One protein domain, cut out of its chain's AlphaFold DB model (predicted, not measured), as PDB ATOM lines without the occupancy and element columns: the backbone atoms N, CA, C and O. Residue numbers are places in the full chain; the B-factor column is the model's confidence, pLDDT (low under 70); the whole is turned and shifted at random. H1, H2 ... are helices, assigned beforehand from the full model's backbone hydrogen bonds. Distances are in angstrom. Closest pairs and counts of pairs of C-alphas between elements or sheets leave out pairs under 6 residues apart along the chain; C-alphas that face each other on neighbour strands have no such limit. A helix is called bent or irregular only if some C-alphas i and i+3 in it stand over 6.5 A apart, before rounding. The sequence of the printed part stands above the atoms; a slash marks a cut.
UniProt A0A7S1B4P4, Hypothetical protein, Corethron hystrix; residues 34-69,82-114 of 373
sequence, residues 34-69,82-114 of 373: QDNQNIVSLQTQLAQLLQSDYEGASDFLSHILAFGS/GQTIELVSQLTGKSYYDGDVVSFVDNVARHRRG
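Overview. This is residues 34 to 69 and 82 to 114 of the 373 residues of the protein "Hypothetical protein" of Corethron hystrix (UniProt A0A7S1B4P4). Four helices make two crossed layers: H1 and H4 run side by side in one layer, and H2 and H3 run side by side in the other, with the second pair set steeply across the first. The crossing is best formed where H1 meets H2 and where H3 meets H4; H1 reaches H3 only with its last residues, and H2 and H4 come close without clearly touching. The printed part has 69 residues, with four named helices in the order H1, H2, H3, H4 along the chain and no named strand, and its class is all helix. The whole is compact, with a radius of gyration of the C-alphas of 10.9 A, and it is rounded in outline, with spans of 30 by 26 by 19 A.

Along the chain. The printed part begins with H1, residues 34 to 50, the longest helix by residues, which measures 24.2 A from its first to its last C-alpha. It starts at C-alpha 34, at (-13.894, -18.689, 2.296), and ends at C-alpha 50, at (8.642, -24.496, 9.061). After a tight link of 3 residues comes H2, residues 54 to 68, 22.2 A long. H2 is neither bent nor irregular, but only just: C-alphas 65 and 68 are 6.5 A apart. Beyond the cut stands H3, residues 82 to 92, 15.6 A long. A short link of 6 residues leads to H4, residues 99 to 112, 20.1 A long, which ends at C-alpha 112, at (-7.347, -10.176, 8.784).

Arrangement. The helix packing is part aligned, part crossed: of the 4 pairs that touch and do not meet only at their ends, 2 are at a shallow tilt. H1 and H2 touch, with 13 pairs of C-alphas within 8 A. Their closest C-alphas are those of Ala 47 and Ala 57, 5.2 A apart. They run opposite ways at a steep tilt of 69.8 degrees, only just short of about perpendicular. H1 and H4 touch, and their closest C-alphas, those of Gln 45 and Phe 104, are 6.8 A apart. These two run opposite ways at a shallow tilt of 24 degrees. H2 touches H3 with residues 64 to 68 alone; the closest C-alphas are those of Gly 68 and Thr 84, 6.8 A apart. They run opposite ways at a shallow tilt of 20 degrees. H4 touches H3 with residues 101 to 105 alone, and the closest C-alphas, those of Ile 85 and Val 105, are 6.0 A apart. H3 and H4 run opposite ways at a steep tilt of 54 degrees. H1 and H3 only just touch, with 3 pairs of C-alphas within 8 A, and they touch only at their ends; H1 touches H3 with residues 49 to 50 alone, and the closest C-alphas, those of Leu 50 and Thr 92, are 5.2 A apart. H2 and H4 are close but not clearly touching; their closest C-alphas, those of Leu 65 and Val 108, are 7.3 A apart. In H1, H3 and H4 every O i to N i+4 pair of the backbone is within hydrogen-bond range, while in H2 8 of 11 are.

Size, cuts and confidence. The two C-alphas farthest apart are those of Gln 34 and Ser 95, at 30.3 A. The first and last printed C-alphas, those of Gln 34 and Gly 114, are 8.9 A apart. Residues 70 to 81 are not printed, and the C-alphas of residues 69 and 82 are 13.6 A apart across this cut, on the link from H2 to H3. Of the links that are printed whole, H1 to H2 is tight and H3 to H4 is short. The mean pLDDT of the printed part is 91.8; the model's confidence is under 70 at residues 68 to 69, of which residue 68 belongs to H2.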
ATOM      1  N   GLN A  34     -15.121 -19.370   2.708       91.50
ATOM      2  CA  GLN A  34     -13.894 -18.689   2.296       91.50
ATOM      3  C   GLN A  34     -12.899 -18.507   3.457       91.50
ATOM      4  O   GLN A  34     -11.707 -18.686   3.237       91.50
ATOM      5  N   ASP A  35     -13.351 -18.220   4.683       91.31
ATOM      6  CA  ASP A  35     -12.465 -18.091   5.853       91.31
ATOM      7  C   ASP A  35     -11.803 -19.427   6.203       91.31
ATOM      8  O   ASP A  35     -10.597 -19.481   6.433       91.31
ATOM      9  N   ASN A  36     -12.567 -20.523   6.145       91.69
ATOM     10  CA  ASN A  36     -12.031 -21.874   6.333       91.69
ATOM     11  C   ASN A  36     -10.964 -22.211   5.272       91.69
ATOM     12  O   ASN A  36      -9.895 -22.716   5.608       91.69
ATOM     13  N   GLN A  37     -11.219 -21.892   3.996       93.38
ATOM     14  CA  GLN A  37     -10.245 -22.088   2.910       93.38
ATOM     15  C   GLN A  37      -8.996 -21.208   3.075       93.38
ATOM     16  O   GLN A  37      -7.880 -21.680   2.854       93.38
ATOM     17  N   ASN A  38      -9.171 -19.952   3.496       94.62
ATOM     18  CA  ASN A  38      -8.084 -19.024   3.804       94.62
ATOM     19  C   ASN A  38      -7.178 -19.580   4.925       94.62
ATOM     20  O   ASN A  38      -5.961 -19.626   4.755       94.62
ATOM     21  N   ILE A  39      -7.752 -20.064   6.034       93.81
ATOM     22  CA  ILE A  39      -6.994 -20.643   7.159       93.81
ATOM     23  C   ILE A  39      -6.248 -21.910   6.736       93.81
ATOM     24  O   ILE A  39      -5.051 -22.017   6.995       93.81
ATOM     25  N   VAL A  40      -6.905 -22.830   6.020       94.31
ATOM     26  CA  VAL A  40      -6.258 -24.047   5.495       94.31
ATOM     27  C   VAL A  40      -5.073 -23.693   4.588       94.31
ATOM     28  O   VAL A  40      -4.012 -24.301   4.719       94.31
ATOM     29  N   SER A  41      -5.209 -22.667   3.738       94.56
ATOM     30  CA  SER A  41      -4.121 -22.164   2.886       94.56
ATOM     31  C   SER A  41      -2.962 -21.568   3.696       94.56
ATOM     32  O   SER A  41      -1.804 -21.846   3.387       94.56
ATOM     33  N   LEU A  42      -3.241 -20.782   4.743       95.25
ATOM     34  CA  LEU A  42      -2.207 -20.247   5.640       95.25
ATOM     35  C   LEU A  42      -1.485 -21.355   6.412       95.25
ATOM     36  O   LEU A  42      -0.266 -21.306   6.545       95.25
ATOM     37  N   GLN A  43      -2.207 -22.368   6.889       94.69
ATOM     38  CA  GLN A  43      -1.613 -23.486   7.620       94.69
ATOM     39  C   GLN A  43      -0.690 -24.309   6.709       94.69
ATOM     40  O   GLN A  43       0.401 -24.689   7.127       94.69
ATOM     41  N   THR A  44      -1.063 -24.499   5.437       94.44
ATOM     42  CA  THR A  44      -0.183 -25.105   4.424       94.44
ATOM     43  C   THR A  44       1.057 -24.248   4.145       94.44
ATOM     44  O   THR A  44       2.155 -24.799   4.085       94.44
ATOM     45  N   GLN A  45       0.921 -22.920   4.019       94.25
ATOM     46  CA  GLN A  45       2.070 -22.011   3.856       94.25
ATOM     47  C   GLN A  45       3.027 -22.083   5.053       94.25
ATOM     48  O   GLN A  45       4.239 -22.178   4.873       94.25
ATOM     49  N   LEU A  46       2.490 -22.080   6.276       95.19
ATOM     50  CA  LEU A  46       3.293 -22.105   7.494       95.19
ATOM     51  C   LEU A  46       3.991 -23.458   7.704       95.19
ATOM     52  O   LEU A  46       5.165 -23.475   8.056       95.19
ATOM     53  N   ALA A  47       3.325 -24.581   7.413       94.81
ATOM     54  CA  ALA A  47       3.945 -25.909   7.446       94.81
ATOM     55  C   ALA A  47       5.126 -26.022   6.460       94.81
ATOM     56  O   ALA A  47       6.193 -26.517   6.818       94.81
ATOM     57  N   GLN A  48       4.974 -25.487   5.240       94.38
ATOM     58  CA  GLN A  48       6.057 -25.430   4.247       94.38
ATOM     59  C   GLN A  48       7.218 -24.531   4.697       94.38
ATOM     60  O   GLN A  48       8.378 -24.907   4.535       94.38
ATOM     61  N   LEU A  49       6.919 -23.374   5.299       95.00
ATOM     62  CA  LEU A  49       7.916 -22.455   5.859       95.00
ATOM     63  C   LEU A  49       8.708 -23.057   7.031       95.00
ATOM     64  O   LEU A  49       9.906 -22.802   7.142       95.00
ATOM     65  N   LEU A  50       8.046 -23.830   7.896       94.62
ATOM     66  CA  LEU A  50       8.642 -24.496   9.061       94.62
ATOM     67  C   LEU A  50       9.320 -25.834   8.722       94.62
ATOM     68  O   LEU A  50      10.008 -26.391   9.575       94.62
ATOM     69  N   GLN A  51       9.107 -26.366   7.512       93.38
ATOM     70  CA  GLN A  51       9.463 -27.741   7.124       93.38
ATOM     71  C   GLN A  51       8.881 -28.794   8.093       93.38
ATOM     72  O   GLN A  51       9.500 -29.824   8.354       93.38
ATOM     73  N   SER A  52       7.691 -28.519   8.639       90.19
ATOM     74  CA  SER A  52       7.043 -29.314   9.684       90.19
ATOM     75  C   SER A  52       5.755 -29.977   9.204       90.19
ATOM     76  O   SER A  52       5.122 -29.531   8.245       90.19
ATOM     77  N   ASP A  53       5.296 -30.978   9.952       86.62
ATOM     78  CA  ASP A  53       3.958 -31.536   9.777       86.62
ATOM     79  C   ASP A  53       2.851 -30.493  10.017       86.62
ATOM     80  O   ASP A  53       3.019 -29.488  10.720       86.62
ATOM     81  N   TYR A  54       1.688 -30.757   9.416       83.69
ATOM     82  CA  TYR A  54       0.552 -29.834   9.356       83.69
ATOM     83  C   TYR A  54      -0.044 -29.497  10.733       83.69
ATOM     84  O   TYR A  54      -0.552 -28.391  10.923       83.69
ATOM     85  N   GLU A  55       0.030 -30.421  11.696       83.25
ATOM     86  CA  GLU A  55      -0.495 -30.226  13.054       83.25
ATOM     87  C   GLU A  55       0.301 -29.163  13.822       83.25
ATOM     88  O   GLU A  55      -0.291 -28.210  14.324       83.25
ATOM     89  N   GLY A  56       1.638 -29.241  13.817       83.50
ATOM     90  CA  GLY A  56       2.494 -28.255  14.492       83.50
ATOM     91  C   GLY A  56       2.313 -26.831  13.954       83.50
ATOM     92  O   GLY A  56       2.341 -25.863  14.712       83.50
ATOM     93  N   ALA A  57       2.029 -26.687  12.655       90.12
ATOM     94  CA  ALA A  57       1.705 -25.395  12.055       90.12
ATOM     95  C   ALA A  57       0.359 -24.807  12.539       90.12
ATOM     96  O   ALA A  57       0.170 -23.593  12.454       90.12
ATOM     97  N   SER A  58      -0.574 -25.619  13.055       91.44
ATOM     98  CA  SER A  58      -1.895 -25.158  13.520       91.44
ATOM     99  C   SER A  58      -1.802 -24.284  14.774       91.44
ATOM    100  O   SER A  58      -2.396 -23.201  14.838       91.44
ATOM    101  N   ASP A  59      -0.994 -24.713  15.746       89.94
ATOM    102  CA  ASP A  59      -0.794 -24.006  17.013       89.94
ATOM    103  C   ASP A  59      -0.086 -22.662  16.788       89.94
ATOM    104  O   ASP A  59      -0.526 -21.615  17.279       89.94
ATOM    105  N   PHE A  60       0.969 -22.661  15.963       92.75
ATOM    106  CA  PHE A  60       1.672 -21.433  15.591       92.75
ATOM    107  C   PHE A  60       0.791 -20.484  14.774       92.75
ATOM    108  O   PHE A  60       0.793 -19.285  15.056       92.75
ATOM    109  N   LEU A  61      -0.008 -20.981  13.818       94.56
ATOM    110  CA  LEU A  61      -0.941 -20.139  13.061       94.56
ATOM    111  C   LEU A  61      -1.973 -19.483  13.986       94.56
ATOM    112  O   LEU A  61      -2.224 -18.284  13.872       94.56
ATOM    113  N   SER A  62      -2.522 -20.238  14.939       92.38
ATOM    114  CA  SER A  62      -3.468 -19.723  15.933       92.38
ATOM    115  C   SER A  62      -2.855 -18.589  16.765       92.38
ATOM    116  O   SER A  62      -3.488 -17.549  16.964       92.38
ATOM    117  N   HIS A  63      -1.592 -18.736  17.181       91.38
ATOM    118  CA  HIS A  63      -0.851 -17.684  17.879       91.38
ATOM    119  C   HIS A  63      -0.580 -16.461  16.980       91.38
ATOM    120  O   HIS A  63      -0.830 -15.329  17.393       91.38
ATOM    121  N   ILE A  64      -0.143 -16.670  15.733       93.06
ATOM    122  CA  ILE A  64       0.127 -15.611  14.741       93.06
ATOM    123  C   ILE A  64      -1.140 -14.795  14.435       93.06
ATOM    124  O   ILE A  64      -1.088 -13.564  14.391       93.06
ATOM    125  N   LEU A  65      -2.296 -15.439  14.259       92.62
ATOM    126  CA  LEU A  65      -3.566 -14.746  14.019       92.62
ATOM    127  C   LEU A  65      -4.024 -13.947  15.251       92.62
ATOM    128  O   LEU A  65      -4.468 -12.804  15.109       92.62
ATOM    129  N   ALA A  66      -3.843 -14.496  16.456       89.62
ATOM    130  CA  ALA A  66      -4.176 -13.817  17.707       89.62
ATOM    131  C   ALA A  66      -3.277 -12.601  18.007       89.62
ATOM    132  O   ALA A  66      -3.776 -11.603  18.525       89.62
ATOM    133  N   PHE A  67      -1.982 -12.660  17.673       84.81
ATOM    134  CA  PHE A  67      -0.978 -11.664  18.072       84.81
ATOM    135  C   PHE A  67      -1.343 -10.236  17.620       84.81
ATOM    136  O   PHE A  67      -1.593  -9.358  18.453       84.81
ATOM    137  N   GLY A  68      -1.482 -10.028  16.306       69.81
ATOM    138  CA  GLY A  68      -1.836  -8.725  15.721       69.81
ATOM    139  C   GLY A  68      -3.288  -8.293  15.954       69.81
ATOM    140  O   GLY A  68      -3.596  -7.106  15.937       69.81
ATOM    141  N   SER A  69      -4.180  -9.229  16.301       69.56
ATOM    142  CA  SER A  69      -5.572  -8.916  16.679       69.56
ATOM    143  C   SER A  69      -5.686  -8.118  17.993       69.56
ATOM    144  O   SER A  69      -6.785  -7.718  18.378       69.56
ATOM    145  N   GLY A  82       5.098  -5.438  11.004       86.62
ATOM    146  CA  GLY A  82       6.479  -5.519  11.496       86.62
ATOM    147  C   GLY A  82       6.705  -6.520  12.634       86.62
ATOM    148  O   GLY A  82       7.732  -7.189  12.657       86.62
ATOM    149  N   GLN A  83       5.735  -6.669  13.541       89.56
ATOM    150  CA  GLN A  83       5.815  -7.655  14.627       89.56
ATOM    151  C   GLN A  83       5.425  -9.058  14.146       89.56
ATOM    152  O   GLN A  83       6.042 -10.048  14.536       89.56
ATOM    153  N   THR A  84       4.428  -9.142  13.255       91.62
ATOM    154  CA  THR A  84       3.990 -10.414  12.663       91.62
ATOM    155  C   THR A  84       5.135 -11.062  11.869       91.62
ATOM    156  O   THR A  84       5.361 -12.263  12.004       91.62
ATOM    157  N   ILE A  85       5.901 -10.280  11.095       94.00
ATOM    158  CA  ILE A  85       7.052 -10.792  10.337       94.00
ATOM    159  C   ILE A  85       8.241 -11.177  11.222       94.00
ATOM    160  O   ILE A  85       8.842 -12.221  10.984       94.00
ATOM    161  N   GLU A  86       8.546 -10.412  12.277       93.69
ATOM    162  CA  GLU A  86       9.625 -10.770  13.207       93.69
ATOM    163  C   GLU A  86       9.343 -12.120  13.889       93.69
ATOM    164  O   GLU A  86      10.217 -12.986  13.920       93.69
ATOM    165  N   LEU A  87       8.104 -12.341  14.345       93.69
ATOM    166  CA  LEU A  87       7.669 -13.613  14.926       93.69
ATOM    167  C   LEU A  87       7.819 -14.785  13.937       93.69
ATOM    168  O   LEU A  87       8.318 -15.843  14.318       93.69
ATOM    169  N   VAL A  88       7.431 -14.613  12.669       94.69
ATOM    170  CA  VAL A  88       7.562 -15.672  11.649       94.69
ATOM    171  C   VAL A  88       9.029 -15.940  11.300       94.69
ATOM    172  O   VAL A  88       9.411 -17.103  11.185       94.69
ATOM    173  N   SER A  89       9.881 -14.916  11.202       95.56
ATOM    174  CA  SER A  89      11.331 -15.098  11.028       95.56
ATOM    175  C   SER A  89      11.974 -15.833  12.208       95.56
ATOM    176  O   SER A  89      12.781 -16.733  11.991       95.56
ATOM    177  N   GLN A  90      11.586 -15.519  13.449       94.62
ATOM    178  CA  GLN A  90      12.066 -16.237  14.637       94.62
ATOM    179  C   GLN A  90      11.611 -17.709  14.654       94.62
ATOM    180  O   GLN A  90      12.411 -18.581  14.982       94.62
ATOM    181  N   LEU A  91      10.362 -17.999  14.265       94.06
ATOM    182  CA  LEU A  91       9.818 -19.366  14.212       94.06
ATOM    183  C   LEU A  91      10.429 -20.225  13.091       94.06
ATOM    184  O   LEU A  91      10.618 -21.423  13.273       94.06
ATOM    185  N   THR A  92      10.728 -19.627  11.937       94.62
ATOM    186  CA  THR A  92      11.237 -20.335  10.742       94.62
ATOM    187  C   THR A  92      12.762 -20.346  10.630       94.62
ATOM    188  O   THR A  92      13.310 -21.035   9.773       94.62
ATOM    189  N   GLY A  93      13.466 -19.539  11.430       94.94
ATOM    190  CA  GLY A  93      14.905 -19.298  11.284       94.94
ATOM    191  C   GLY A  93      15.299 -18.534  10.008       94.94
ATOM    192  O   GLY A  93      16.489 -18.339   9.756       94.94
ATOM    193  N   LYS A  94      14.328 -18.099   9.192       95.75
ATOM    194  CA  LYS A  94      14.551 -17.368   7.937       95.75
ATOM    195  C   LYS A  94      14.757 -15.869   8.172       95.75
ATOM    196  O   LYS A  94      14.309 -15.290   9.160       95.75
ATOM    197  N   SER A  95      15.404 -15.215   7.207       95.06
ATOM    198  CA  SER A  95      15.601 -13.760   7.198       95.06
ATOM    199  C   SER A  95      14.272 -12.993   7.235       95.06
ATOM    200  O   SER A  95      13.292 -13.412   6.626       95.06
ATOM    201  N   TYR A  96      14.273 -11.809   7.855       91.25
ATOM    202  CA  TYR A  96      13.181 -10.822   7.770       91.25
ATOM    203  C   TYR A  96      12.834 -10.456   6.314       91.25
ATOM    204  O   TYR A  96      11.702 -10.107   6.000       91.25
ATOM    205  N   TYR A  97      13.816 -10.540   5.412       92.38
ATOM    206  CA  TYR A  97      13.674 -10.213   3.991       92.38
ATOM    207  C   TYR A  97      13.506 -11.454   3.096       92.38
ATOM    208  O   TYR A  97      13.667 -11.360   1.881       92.38
ATOM    209  N   ASP A  98      13.230 -12.625   3.678       94.31
ATOM    210  CA  ASP A  98      12.929 -13.844   2.926       94.31
ATOM    211  C   ASP A  98      11.576 -13.711   2.201       94.31
ATOM    212  O   ASP A  98      10.568 -13.323   2.796       94.31
ATOM    213  N   GLY A  99      11.558 -14.010   0.899       93.06
ATOM    214  CA  GLY A  99      10.388 -13.780   0.048       93.06
ATOM    215  C   GLY A  99       9.156 -14.590   0.457       93.06
ATOM    216  O   GLY A  99       8.039 -14.075   0.374       93.06
ATOM    217  N   ASP A 100       9.348 -15.813   0.956       94.19
ATOM    218  CA  ASP A 100       8.250 -16.675   1.396       94.19
ATOM    219  C   ASP A 100       7.648 -16.144   2.705       94.19
ATOM    220  O   ASP A 100       6.429 -16.121   2.871       94.19
ATOM    221  N   VAL A 101       8.501 -15.655   3.614       94.69
ATOM    222  CA  VAL A 101       8.088 -15.048   4.889       94.69
ATOM    223  C   VAL A 101       7.307 -13.753   4.652       94.69
ATOM    224  O   VAL A 101       6.222 -13.583   5.206       94.69
ATOM    225  N   VAL A 102       7.804 -12.863   3.786       93.69
ATOM    226  CA  VAL A 102       7.097 -11.623   3.411       93.69
ATOM    227  C   VAL A 102       5.747 -11.938   2.747       93.69
ATOM    228  O   VAL A 102       4.738 -11.319   3.086       93.69
ATOM    229  N   SER A 103       5.709 -12.927   1.847       93.50
ATOM    230  CA  SER A 103       4.486 -13.384   1.168       93.50
ATOM    231  C   SER A 103       3.448 -13.943   2.151       93.50
ATOM    232  O   SER A 103       2.279 -13.553   2.118       93.50
ATOM    233  N   PHE A 104       3.875 -14.793   3.090       95.06
ATOM    234  CA  PHE A 104       3.013 -15.326   4.146       95.06
ATOM    235  C   PHE A 104       2.437 -14.223   5.042       95.06
ATOM    236  O   PHE A 104       1.248 -14.242   5.357       95.06
ATOM    237  N   VAL A 105       3.242 -13.225   5.421       94.12
ATOM    238  CA  VAL A 105       2.779 -12.120   6.275       94.12
ATOM    239  C   VAL A 105       1.780 -11.214   5.548       94.12
ATOM    240  O   VAL A 105       0.792 -10.806   6.163       94.12
ATOM    241  N   ASP A 106       1.950 -10.952   4.244       93.50
ATOM    242  CA  ASP A 106       0.905 -10.276   3.459       93.50
ATOM    243  C   ASP A 106      -0.371 -11.130   3.388       93.50
ATOM    244  O   ASP A 106      -1.462 -10.612   3.614       93.50
ATOM    245  N   ASN A 107      -0.271 -12.448   3.191       94.69
ATOM    246  CA  ASN A 107      -1.436 -13.340   3.209       94.69
ATOM    247  C   ASN A 107      -2.164 -13.356   4.568       94.69
ATOM    248  O   ASN A 107      -3.397 -13.334   4.599       94.69
ATOM    249  N   VAL A 108      -1.440 -13.310   5.693       94.06
ATOM    250  CA  VAL A 108      -2.024 -13.120   7.036       94.06
ATOM    251  C   VAL A 108      -2.718 -11.757   7.142       94.06
ATOM    252  O   VAL A 108      -3.842 -11.673   7.643       94.06
ATOM    253  N   ALA A 109      -2.102 -10.687   6.634       92.25
ATOM    254  CA  ALA A 109      -2.693  -9.350   6.646       92.25
ATOM    255  C   ALA A 109      -3.951  -9.253   5.758       92.25
ATOM    256  O   ALA A 109      -4.937  -8.638   6.166       92.25
ATOM    257  N   ARG A 110      -3.958  -9.895   4.581       92.31
ATOM    258  CA  ARG A 110      -5.136 -10.066   3.709       92.31
ATOM    259  C   ARG A 110      -6.251 -10.809   4.438       92.31
ATOM    260  O   ARG A 110      -7.389 -10.342   4.450       92.31
ATOM    261  N   HIS A 111      -5.924 -11.913   5.111       93.38
ATOM    262  CA  HIS A 111      -6.900 -12.689   5.874       93.38
ATOM    263  C   HIS A 111      -7.584 -11.857   6.963       93.38
ATOM    264  O   HIS A 111      -8.813 -11.852   7.032       93.38
ATOM    265  N   ARG A 112      -6.813 -11.091   7.753       90.69
ATOM    266  CA  ARG A 112      -7.347 -10.176   8.784       90.69
ATOM    267  C   ARG A 112      -8.280  -9.095   8.203       90.69
ATOM    268  O   ARG A 112      -9.137  -8.598   8.925       90.69
ATOM    269  N   ARG A 113      -8.159  -8.753   6.911       89.44
ATOM    270  CA  ARG A 113      -9.057  -7.826   6.184       89.44
ATOM    271  C   ARG A 113     -10.276  -8.508   5.535       89.44
ATOM    272  O   ARG A 113     -11.075  -7.827   4.898       89.44
ATOM    273  N   GLY A 114     -10.431  -9.829   5.667       91.31
ATOM    274  CA  GLY A 114     -11.473 -10.608   4.981       91.31
ATOM    275  C   GLY A 114     -11.223 -10.798   3.478       91.31
ATOM    276  O   GLY A 114     -12.113 -11.229   2.743       91.31
TER     277      GLY A 114